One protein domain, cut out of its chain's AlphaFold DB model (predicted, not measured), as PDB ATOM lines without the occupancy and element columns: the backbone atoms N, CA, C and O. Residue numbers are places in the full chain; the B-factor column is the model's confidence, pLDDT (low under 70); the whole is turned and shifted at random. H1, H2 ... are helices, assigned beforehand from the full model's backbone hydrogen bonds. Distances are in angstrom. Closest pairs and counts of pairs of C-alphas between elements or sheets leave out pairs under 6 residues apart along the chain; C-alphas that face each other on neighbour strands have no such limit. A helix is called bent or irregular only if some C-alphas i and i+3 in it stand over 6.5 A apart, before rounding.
ATOM      1  N   ALA A  21      14.378  57.620  37.264       65.06
ATOM      2  CA  ALA A  21      13.263  56.684  37.163       65.06
ATOM      3  C   ALA A  21      13.638  55.280  37.665       65.06
ATOM      4  O   ALA A  21      12.884  54.711  38.451       65.06
ATOM      5  N   CYS A  22      14.811  54.761  37.279       71.94
ATOM      6  CA  CYS A  22      15.333  53.488  37.785       71.94
ATOM      7  C   CYS A  22      15.532  53.529  39.304       71.94
ATOM      8  O   CYS A  22      14.989  52.680  40.004       71.94
ATOM      9  N   SER A  23      16.205  54.566  39.827       68.75
ATOM     10  CA  SER A  23      16.405  54.728  41.278       68.75
ATOM     11  C   SER A  23      15.077  54.673  42.036       68.75
ATOM     12  O   SER A  23      14.965  53.941  43.008       68.75
ATOM     13  N   LYS A  24      14.037  55.366  41.550       71.00
ATOM     14  CA  LYS A  24      12.709  55.370  42.189       71.00
ATOM     15  C   LYS A  24      11.955  54.051  42.075       71.00
ATOM     16  O   LYS A  24      11.192  53.726  42.981       71.00
ATOM     17  N   ALA A  25      12.135  53.301  40.989       72.56
ATOM     18  CA  ALA A  25      11.599  51.947  40.900       72.56
ATOM     19  C   ALA A  25      12.294  51.031  41.921       72.56
ATOM     20  O   ALA A  25      11.623  50.284  42.632       72.56
ATOM     21  N   PHE A  26      13.618  51.156  42.061       75.00
ATOM     22  CA  PHE A  26      14.402  50.405  43.038       75.00
ATOM     23  C   PHE A  26      14.023  50.771  44.482       75.00
ATOM     24  O   PHE A  26      13.786  49.870  45.278       75.00
ATOM     25  N   ASP A  27      13.834  52.058  44.803       74.12
ATOM     26  CA  ASP A  27      13.327  52.522  46.107       74.12
ATOM     27  C   ASP A  27      11.963  51.878  46.447       74.12
ATOM     28  O   ASP A  27      11.727  51.416  47.567       74.12
ATOM     29  N   VAL A  28      11.050  51.813  45.466       74.94
ATOM     30  CA  VAL A  28       9.723  51.193  45.621       74.94
ATOM     31  C   VAL A  28       9.827  49.674  45.805       74.94
ATOM     32  O   VAL A  28       9.104  49.116  46.632       74.94
ATOM     33  N   CYS A  29      10.742  49.008  45.101       76.06
ATOM     34  CA  CYS A  29      11.014  47.582  45.272       76.06
ATOM     35  C   CYS A  29      11.641  47.275  46.643       76.06
ATOM     36  O   CYS A  29      11.193  46.370  47.343       76.06
ATOM     37  N   PHE A  30      12.608  48.084  47.080       75.44
ATOM     38  CA  PHE A  30      13.290  47.964  48.372       75.44
ATOM     39  C   PHE A  30      12.352  48.221  49.565       75.44
ATOM     40  O   PHE A  30      12.524  47.647  50.641       75.44
ATOM     41  N   SER A  31      11.298  49.024  49.376       67.81
ATOM     42  CA  SER A  31      10.232  49.195  50.376       67.81
ATOM     43  C   SER A  31       9.347  47.948  50.575       67.81
ATOM     44  O   SER A  31       8.565  47.886  51.524       67.81
ATOM     45  N   ASP A  32       9.461  46.940  49.705       71.69
ATOM     46  CA  ASP A  32       8.574  45.779  49.629       71.69
ATOM     47  C   ASP A  32       9.151  44.525  50.311       71.69
ATOM     48  O   ASP A  32       9.281  43.463  49.700       71.69
ATOM     49  N   LYS A  33       9.489  44.661  51.600       68.12
ATOM     50  CA  LYS A  33      10.175  43.663  52.449       68.12
ATOM     51  C   LYS A  33       9.356  42.399  52.803       68.12
ATOM     52  O   LYS A  33       9.418  41.915  53.929       68.12
ATOM     53  N   ARG A  34       8.529  41.876  51.895       67.62
ATOM     54  CA  ARG A  34       7.801  40.607  52.106       67.62
ATOM     55  C   ARG A  34       8.701  39.417  51.762       67.62
ATOM     56  O   ARG A  34       9.518  39.532  50.854       67.62
ATOM     57  N   ARG A  35       8.493  38.266  52.419       55.19
ATOM     58  CA  ARG A  35       9.238  37.010  52.158       55.19
ATOM     59  C   ARG A  35       9.165  36.587  50.677       55.19
ATOM     60  O   ARG A  35      10.173  36.186  50.115       55.19
ATOM     61  N   ASN A  36       8.025  36.841  50.024       69.44
ATOM     62  CA  ASN A  36       7.826  36.715  48.571       69.44
ATOM     63  C   ASN A  36       7.546  38.100  47.937       69.44
ATOM     64  O   ASN A  36       6.575  38.281  47.206       69.44
ATOM     65  N   GLY A  37       8.301  39.131  48.326       75.88
ATOM     66  CA  GLY A  37       8.170  40.504  47.820       75.88
ATOM     67  C   GLY A  37       9.193  40.847  46.738       75.88
ATOM     68  O   GLY A  37      10.108  40.071  46.467       75.88
ATOM     69  N   CYS A  38       9.077  42.049  46.161       80.69
ATOM     70  CA  CYS A  38       9.996  42.518  45.118       80.69
ATOM     71  C   CYS A  38      11.472  42.458  45.549       80.69
ATOM     72  O   CYS A  38      12.318  42.003  44.782       80.69
ATOM     73  N   LEU A  39      11.775  42.855  46.792       77.06
ATOM     74  CA  LEU A  39      13.140  42.833  47.321       77.06
ATOM     75  C   LEU A  39      13.709  41.407  47.446       77.06
ATOM     76  O   LEU A  39      14.877  41.204  47.138       77.06
ATOM     77  N   SER A  40      12.889  40.431  47.850       74.06
ATOM     78  CA  SER A  40      13.308  39.025  47.989       74.06
ATOM     79  C   SER A  40      13.705  38.439  46.630       74.06
ATOM     80  O   SER A  40      14.832  37.990  46.443       74.06
ATOM     81  N   CYS A  41      12.836  38.622  45.631       78.31
ATOM     82  CA  CYS A  41      13.111  38.275  44.238       78.31
ATOM     83  C   CYS A  41      14.390  38.955  43.700       78.31
ATOM     84  O   CYS A  41      15.181  38.327  43.003       78.31
ATOM     85  N   PHE A  42      14.663  40.216  44.059       77.50
ATOM     86  CA  PHE A  42      15.914  40.875  43.659       77.50
ATOM     87  C   PHE A  42      17.173  40.320  44.343       77.50
ATOM     88  O   PHE A  42      18.245  40.368  43.735       77.50
ATOM     89  N   PHE A  43      17.069  39.761  45.550       67.06
ATOM     90  CA  PHE A  43      18.163  38.994  46.150       67.06
ATOM     91  C   PHE A  43      18.365  37.648  45.436       67.06
ATOM     92  O   PHE A  43      19.503  37.333  45.108       67.06
ATOM     93  N   GLU A  44      17.302  36.924  45.068       72.25
ATOM     94  CA  GLU A  44      17.402  35.702  44.242       72.25
ATOM     95  C   GLU A  44      18.054  35.983  42.868       72.25
ATOM     96  O   GLU A  44      18.946  35.257  42.434       72.25
ATOM     97  N   ILE A  45      17.684  37.085  42.201       70.44
ATOM     98  CA  ILE A  45      18.276  37.517  40.916       70.44
ATOM     99  C   ILE A  45      19.763  37.891  41.055       70.44
ATOM    100  O   ILE A  45      20.508  37.811  40.083       70.44
ATOM    101  N   THR A  46      20.210  38.333  42.237       59.88
ATOM    102  CA  THR A  46      21.601  38.776  42.460       59.88
ATOM    103  C   THR A  46      22.501  37.728  43.113       59.88
ATOM    104  O   THR A  46      23.720  37.915  43.113       59.88
ATOM    105  N   SER A  47      21.935  36.624  43.609       53.16
ATOM    106  CA  SER A  47      22.665  35.443  44.092       53.16
ATOM    107  C   SER A  47      22.712  34.273  43.096       53.16
ATOM    108  O   SER A  47      23.504  33.353  43.290       53.16
ATOM    109  N   SER A  48      21.919  34.311  42.020       56.00
ATOM    110  CA  SER A  48      21.923  33.321  40.932       56.00
ATOM    111  C   SER A  48      22.854  33.701  39.771       56.00
ATOM    112  O   SER A  48      23.038  34.876  39.453       56.00
ATOM    113  N   ASP A  49      23.399  32.694  39.080       56.62
ATOM    114  CA  ASP A  49      24.211  32.841  37.856       56.62
ATOM    115  C   ASP A  49      23.335  33.146  36.610       56.62
ATOM    116  O   ASP A  49      23.472  32.537  35.546       56.62
ATOM    117  N   LEU A  50      22.377  34.071  36.740       59.47
ATOM    118  CA  LEU A  50      21.377  34.375  35.716       59.47
ATOM    119  C   LEU A  50      21.917  35.360  34.658       59.47
ATOM    120  O   LEU A  50      22.041  36.562  34.909       59.47
ATOM    121  N   GLU A  51      22.191  34.882  33.440       57.88
ATOM    122  CA  GLU A  51      22.554  35.760  32.316       57.88
ATOM    123  C   GLU A  51      21.346  36.593  31.835       57.88
ATOM    124  O   GLU A  51      20.329  36.062  31.387       57.88
ATOM    125  N   LEU A  52      21.462  37.924  31.900       56.19
ATOM    126  CA  LEU A  52      20.400  38.863  31.514       56.19
ATOM    127  C   LEU A  52      20.245  38.960  29.982       56.19
ATOM    128  O   LEU A  52      21.099  39.534  29.304       56.19
ATOM    129  N   ASP A  53      19.128  38.470  29.439       57.09
ATOM    130  CA  ASP A  53      18.837  38.537  27.998       57.09
ATOM    131  C   ASP A  53      18.468  39.964  27.526       57.09
ATOM    132  O   ASP A  53      17.470  40.551  27.955       57.09
ATOM    133  N   GLU A  54      19.232  40.494  26.561       54.88
ATOM    134  CA  GLU A  54      18.944  41.753  25.848       54.88
ATOM    135  C   GLU A  54      17.549  41.775  25.187       54.88
ATOM    136  O   GLU A  54      17.005  42.851  24.925       54.88
ATOM    137  N   SER A  55      16.937  40.616  24.909       58.09
ATOM    138  CA  SER A  55      15.590  40.547  24.324       58.09
ATOM    139  C   SER A  55      14.480  41.029  25.271       58.09
ATOM    140  O   SER A  55      13.420  41.451  24.801       58.09
ATOM    141  N   LEU A  56      14.743  41.064  26.584       59.56
ATOM    142  CA  LEU A  56      13.800  41.501  27.621       59.56
ATOM    143  C   LEU A  56      13.725  43.033  27.776       59.56
ATOM    144  O   LEU A  56      12.923  43.544  28.563       59.56
ATOM    145  N   VAL A  57      14.536  43.796  27.033       63.50
ATOM    146  CA  VAL A  57      14.578  45.267  27.105       63.50
ATOM    147  C   VAL A  57      13.290  45.878  26.544       63.50
ATOM    148  O   VAL A  57      13.133  46.084  25.339       63.50
ATOM    149  N   GLY A  58      12.362  46.203  27.446       61.38
ATOM    150  CA  GLY A  58      11.028  46.697  27.096       61.38
ATOM    151  C   GLY A  58      10.040  45.595  26.696       61.38
ATOM    152  O   GLY A  58       9.095  45.880  25.958       61.38
ATOM    153  N   ALA A  59      10.263  44.360  27.155       70.38
ATOM    154  CA  ALA A  59       9.258  43.299  27.122       70.38
ATOM    155  C   ALA A  59       8.085  43.603  28.079       70.38
ATOM    156  O   ALA A  59       8.186  44.473  28.948       70.38
ATOM    157  N   GLU A  60       6.954  42.909  27.923       80.69
ATOM    158  CA  GLU A  60       5.829  43.057  28.855       80.69
ATOM    159  C   GLU A  60       6.150  42.324  30.171       80.69
ATOM    160  O   GLU A  60       6.892  41.342  30.186       80.69
ATOM    161  N   CYS A  61       5.552  42.743  31.291       83.62
ATOM    162  CA  CYS A  61       5.811  42.125  32.603       83.62
ATOM    163  C   CYS A  61       5.527  40.608  32.636       83.62
ATOM    164  O   CYS A  61       6.156  39.866  33.389       83.62
ATOM    165  N   VAL A  62       4.604  40.136  31.787       81.81
ATOM    166  CA  VAL A  62       4.331  38.704  31.567       81.81
ATOM    167  C   VAL A  62       5.606  37.964  31.164       81.81
ATOM    168  O   VAL A  62       5.904  36.912  31.722       81.81
ATOM    169  N   ASP A  63       6.355  38.523  30.215       79.69
ATOM    170  CA  ASP A  63       7.517  37.887  29.601       79.69
ATOM    171  C   ASP A  63       8.720  37.906  30.561       79.69
ATOM    172  O   ASP A  63       9.409  36.899  30.693       79.69
ATOM    173  N   VAL A  64       8.915  39.008  31.301       79.44
ATOM    174  CA  VAL A  64       9.955  39.132  32.344       79.44
ATOM    175  C   VAL A  64       9.727  38.125  33.476       79.44
ATOM    176  O   VAL A  64      10.634  37.368  33.810       79.44
ATOM    177  N   MET A  65       8.511  38.050  34.031       83.56
ATOM    178  CA  MET A  65       8.207  37.066  35.080       83.56
ATOM    179  C   MET A  65       8.259  35.620  34.563       83.56
ATOM    180  O   MET A  65       8.654  34.728  35.307       83.56
ATOM    181  N   THR A  66       7.899  35.378  33.296       80.56
ATOM    182  CA  THR A  66       8.036  34.045  32.681       80.56
ATOM    183  C   THR A  66       9.506  33.650  32.561       80.56
ATOM    184  O   THR A  66       9.851  32.547  32.959       80.56
ATOM    185  N   PHE A  67      10.380  34.549  32.098       80.31
ATOM    186  CA  PHE A  67      11.823  34.300  32.016       80.31
ATOM    187  C   PHE A  67      12.444  33.968  33.379       80.31
ATOM    188  O   PHE A  67      13.222  33.022  33.470       80.31
ATOM    189  N   LEU A  68      12.086  34.701  34.439       81.38
ATOM    190  CA  LEU A  68      12.577  34.420  35.793       81.38
ATOM    191  C   LEU A  68      12.172  33.006  36.243       81.38
ATOM    192  O   LEU A  68      13.031  32.207  36.609       81.38
ATOM    193  N   HIS A  69      10.888  32.657  36.102       81.44
ATOM    194  CA  HIS A  69      10.377  31.342  36.496       81.44
ATOM    195  C   HIS A  69      10.892  30.196  35.596       81.44
ATOM    196  O   HIS A  69      11.037  29.073  36.065       81.44
ATOM    197  N   GLU A  70      11.187  30.447  34.314       76.75
ATOM    198  CA  GLU A  70      11.805  29.464  33.403       76.75
ATOM    199  C   GLU A  70      13.289  29.184  33.724       76.75
ATOM    200  O   GLU A  70      13.856  28.241  33.173       76.75
ATOM    201  N   ASN A  71      13.902  29.961  34.627       70.69
ATOM    202  CA  ASN A  71      15.243  29.737  35.179       70.69
ATOM    203  C   ASN A  71      15.209  29.436  36.699       70.69
ATOM    204  O   ASN A  71      16.222  29.599  37.370       70.69
ATOM    205  N   ASP A  72      14.052  29.025  37.239       77.88
ATOM    206  CA  ASP A  72      13.815  28.714  38.661       77.88
ATOM    207  C   ASP A  72      14.055  29.886  39.654       77.88
ATOM    208  O   ASP A  72      14.198  29.674  40.859       77.88
ATOM    209  N   VAL A  73      14.028  31.141  39.180       77.94
ATOM    210  CA  VAL A  73      14.241  32.367  39.980       77.94
ATOM    211  C   VAL A  73      12.919  33.112  40.235       77.94
ATOM    212  O   VAL A  73      12.038  33.173  39.376       77.94
ATOM    213  N   CYS A  74      12.770  33.720  41.417       80.06
ATOM    214  CA  CYS A  74      11.584  34.463  41.871       80.06
ATOM    215  C   CYS A  74      10.292  33.636  41.987       80.06
ATOM    216  O   CYS A  74       9.188  34.189  41.999       80.06
ATOM    217  N   MET A  75      10.422  32.314  42.135       79.88
ATOM    218  CA  MET A  75       9.327  31.331  42.124       79.88
ATOM    219  C   MET A  75       8.258  31.546  43.213       79.88
ATOM    220  O   MET A  75       7.162  30.990  43.132       79.88
ATOM    221  N   GLY A  76       8.541  32.377  44.221       70.44
ATOM    222  CA  GLY A  76       7.575  32.788  45.238       70.44
ATOM    223  C   GLY A  76       6.487  33.771  44.764       70.44
ATOM    224  O   GLY A  76       5.516  33.971  45.497       70.44
ATOM    225  N   LEU A  77       6.629  34.391  43.585       77.62
ATOM    226  CA  LEU A  77       5.698  35.391  43.037       77.62
ATOM    227  C   LEU A  77       4.634  34.763  42.123       77.62
ATOM    228  O   LEU A  77       4.923  33.876  41.325       77.62
ATOM    229  N   GLN A  78       3.397  35.277  42.129       70.75
ATOM    230  CA  GLN A  78       2.315  34.745  41.271       70.75
ATOM    231  C   GLN A  78       2.353  35.275  39.818       70.75
ATOM    232  O   GLN A  78       1.324  35.396  39.141       70.75
ATOM    233  N   GLY A  79       3.552  35.589  39.319       67.12
ATOM    234  CA  GLY A  79       3.792  36.156  37.993       67.12
ATOM    235  C   GLY A  79       3.234  37.575  37.816       67.12
ATOM    236  O   GLY A  79       2.939  38.288  38.768       67.12
ATOM    237  N   SER A  80       3.051  38.008  36.569       59.28
ATOM    238  CA  SER A  80       2.756  39.411  36.219       59.28
ATOM    239  C   SER A  80       1.347  39.931  36.559       59.28
ATOM    240  O   SER A  80       0.952  40.977  36.052       59.28
ATOM    241  N   ASN A  81       0.543  39.180  37.315       65.69
ATOM    242  CA  ASN A  81      -0.722  39.669  37.889       65.69
ATOM    243  C   ASN A  81      -0.583  39.946  39.398       65.69
ATOM    244  O   ASN A  81      -1.549  40.349  40.046       65.69
ATOM    245  N   ASP A  82       0.602  39.691  39.950       78.56
ATOM    246  CA  ASP A  82       0.973  39.937  41.331       78.56
ATOM    247  C   ASP A  82       1.446  41.399  41.495       78.56
ATOM    248  O   ASP A  82       2.386  41.804  40.806       78.56
ATOM    249  N   PRO A  83       0.869  42.201  42.414       77.88
ATOM    250  CA  PRO A  83       1.347  43.555  42.716       77.88
ATOM    251  C   PRO A  83       2.799  43.630  43.219       77.88
ATOM    252  O   PRO A  83       3.349  44.726  43.335       77.88
ATOM    253  N   HIS A  84       3.411  42.497  43.569       84.25
ATOM    254  CA  HIS A  84       4.831  42.378  43.893       84.25
ATOM    255  C   HIS A  84       5.668  42.106  42.632       84.25
ATOM    256  O   HIS A  84       6.683  42.769  42.425       84.25
ATOM    257  N   GLY A  85       5.184  41.243  41.729       81.44
ATOM    258  CA  GLY A  85       5.774  41.020  40.404       81.44
ATOM    259  C   GLY A  85       5.737  42.265  39.511       81.44
ATOM    260  O   GLY A  85       6.731  42.581  38.864       81.44
ATOM    261  N   GLU A  86       4.654  43.054  39.550       82.31
ATOM    262  CA  GLU A  86       4.580  44.345  38.843       82.31
ATOM    263  C   GLU A  86       5.727  45.297  39.242       82.31
ATOM    264  O   GLU A  86       6.253  45.997  38.380       82.31
ATOM    265  N   LYS A  87       6.183  45.283  40.506       86.38
ATOM    266  CA  LYS A  87       7.328  46.103  40.953       86.38
ATOM    267  C   LYS A  87       8.660  45.579  40.425       86.38
ATOM    268  O   LYS A  87       9.506  46.386  40.054       86.38
ATOM    269  N   VAL A  88       8.839  44.255  40.365       84.06
ATOM    270  CA  VAL A  88      10.039  43.633  39.771       84.06
ATOM    271  C   VAL A  88      10.143  44.047  38.303       84.06
ATOM    272  O   VAL A  88      11.178  44.543  37.859       84.06
ATOM    273  N   CYS A  89       9.025  43.956  37.581       84.50
ATOM    274  CA  CYS A  89       8.894  44.427  36.209       84.50
ATOM    275  C   CYS A  89       9.099  45.941  36.056       84.50
ATOM    276  O   CYS A  89       9.673  46.361  35.053       84.50
ATOM    277  N   ASP A  90       8.657  46.770  37.006       82.00
ATOM    278  CA  ASP A  90       8.895  48.219  36.980       82.00
ATOM    279  C   ASP A  90      10.389  48.538  37.147       82.00
ATOM    280  O   ASP A  90      10.920  49.333  36.371       82.00
ATOM    281  N   VAL A  91      11.105  47.879  38.073       79.25
ATOM    282  CA  VAL A  91      12.575  48.003  38.174       79.25
ATOM    283  C   VAL A  91      13.224  47.583  36.860       79.25
ATOM    284  O   VAL A  91      13.979  48.360  36.277       79.25
ATOM    285  N   TRP A  92      12.876  46.404  36.337       79.00
ATOM    286  CA  TRP A  92      13.395  45.910  35.060       79.00
ATOM    287  C   TRP A  92      13.146  46.918  33.925       79.00
ATOM    288  O   TRP A  92      14.061  47.270  33.185       79.00
ATOM    289  N   THR A  93      11.938  47.475  33.837       78.31
ATOM    290  CA  THR A  93      11.533  48.425  32.789       78.31
ATOM    291  C   THR A  93      12.247  49.772  32.899       78.31
ATOM    292  O   THR A  93      12.680  50.312  31.879       78.31
ATOM    293  N   GLN A  94      12.380  50.338  34.105       76.25
ATOM    294  CA  GLN A  94      13.044  51.633  34.287       76.25
ATOM    295  C   GLN A  94      14.578  51.524  34.231       76.25
ATOM    296  O   GLN A  94      15.228  52.488  33.831       76.25
ATOM    297  N   CYS A  95      15.163  50.380  34.606       71.94
ATOM    298  CA  CYS A  95      16.615  50.188  34.694       71.94
ATOM    299  C   CYS A  95      17.245  49.530  33.453       71.94
ATOM    300  O   CYS A  95      18.408  49.808  33.158       71.94
ATOM    301  N   ALA A  96      16.513  48.709  32.683       62.97
ATOM    302  CA  ALA A  96      17.056  48.024  31.500       62.97
ATOM    303  C   ALA A  96      17.641  48.991  30.459       62.97
ATOM    304  O   ALA A  96      18.675  48.708  29.859       62.97
ATOM    305  N   ALA A  97      17.025  50.161  30.266       53.12
ATOM    306  CA  ALA A  97      17.554  51.166  29.346       53.12
ATOM    307  C   ALA A  97      18.986  51.593  29.716       53.12
ATOM    308  O   ALA A  97      19.834  51.702  28.835       53.12
ATOM    309  N   ASP A  98      19.263  51.783  31.006       52.72
ATOM    310  CA  ASP A  98      20.556  52.254  31.501       52.72
ATOM    311  C   ASP A  98      21.581  51.106  31.632       52.72
ATOM    312  O   ASP A  98      22.764  51.312  31.354       52.72
ATOM    313  N   LEU A  99      21.127  49.881  31.946       51.31
ATOM    314  CA  LEU A  99      21.946  48.657  31.938       51.31
ATOM    315  C   LEU A  99      22.613  48.395  30.574       51.31
ATOM    316  O   LEU A  99      23.774  47.989  30.531       51.31
ATOM    317  N   PHE A 100      21.914  48.670  29.465       52.06
ATOM    318  CA  PHE A 100      22.413  48.399  28.109       52.06
ATOM    319  C   PHE A 100      22.865  49.654  27.324       52.06
ATOM    320  O   PHE A 100      23.593  49.529  26.338       52.06
TER     321      PHE A 100
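This is residues 21 to 100 of the 1123 residues of the protein "Hypothetical protein" of Aureoumbra lagunensis (UniProt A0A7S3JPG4). What is the shape? A compact cluster of four crossed helices has the longest, H4, at its core: H1 packs on H4 and crosses it, while H2 and H3 pack on the first turns of H4, residues 85 to 89, and two long links run between the helices. What is it made of? The printed part has 80 residues with four named helices, in the order H1, H2, H3, H4, and no named strand; its class is all helix. How large is it? It is compact, with a radius of gyration of the C-alphas of 11.2 A, and a rounded outline of 29 by 27 by 24 A.

Where do the first helices lie? H1, residues 21 to 30, begins with C-alpha 21 at (13.263, 56.684, 37.163) and is 14.2 A long from first to last C-alpha. H2, residues 38 to 47, is 14.5 A long. Where do the others lie? H3, residues 61 to 70, begins with C-alpha 61 at (5.811, 42.125, 32.603) and is 14.0 A long. H4, residues 85 to 100, is 22.0 A long and ends with C-alpha 100 at (22.413, 48.399, 28.109).

How does H1 stand? H1 touches the hub, H4, at a steep tilt of 38 degrees, opposite ways, with the C-alphas of Cys 22 and Gln 94 closest, at 4.6 A. H1 and H2 touch only at the corner, about perpendicular at 82 degrees, with the C-alphas of Cys 29 and Cys 38 closest, at 5.2 A. How do H2 and H3 stand? H2 touches residues 85 to 88 of H4 at a steep tilt of 49 degrees, the same way; the closest C-alphas, of Cys 38 and Val 88, are 5.5 A apart. H3 touches residues 85 to 89 of H4, about perpendicular at 88 degrees; the closest C-alphas, of Cys 61 and Cys 89, are 5.3 A apart. H1 and H3 are apart, and H2 and H3 are only just apart, at 8.3 A. How are the helices' backbones formed? In H1, H2 and H3 every O i to N i+4 pair is within hydrogen-bond range, and in H4 10 of 12 are. H4 has a kink of 35 degrees near residue 94 and is only just irregular: C-alphas 94 and 97 are 6.7 A apart.

What is the greatest distance? The two C-alphas farthest apart, of Arg 35 and Phe 100, are 29.7 A apart. Which links are long? H2 to H3, with 13 residues between them, and H3 to H4, with 14, are long links; H1 to H2, with 7, is short, and the printed part has no cut. Where is confidence low? The mean pLDDT of the printed part is 71.3, and 29 residues are under 70, among them 46 to 58 and 96 to 100.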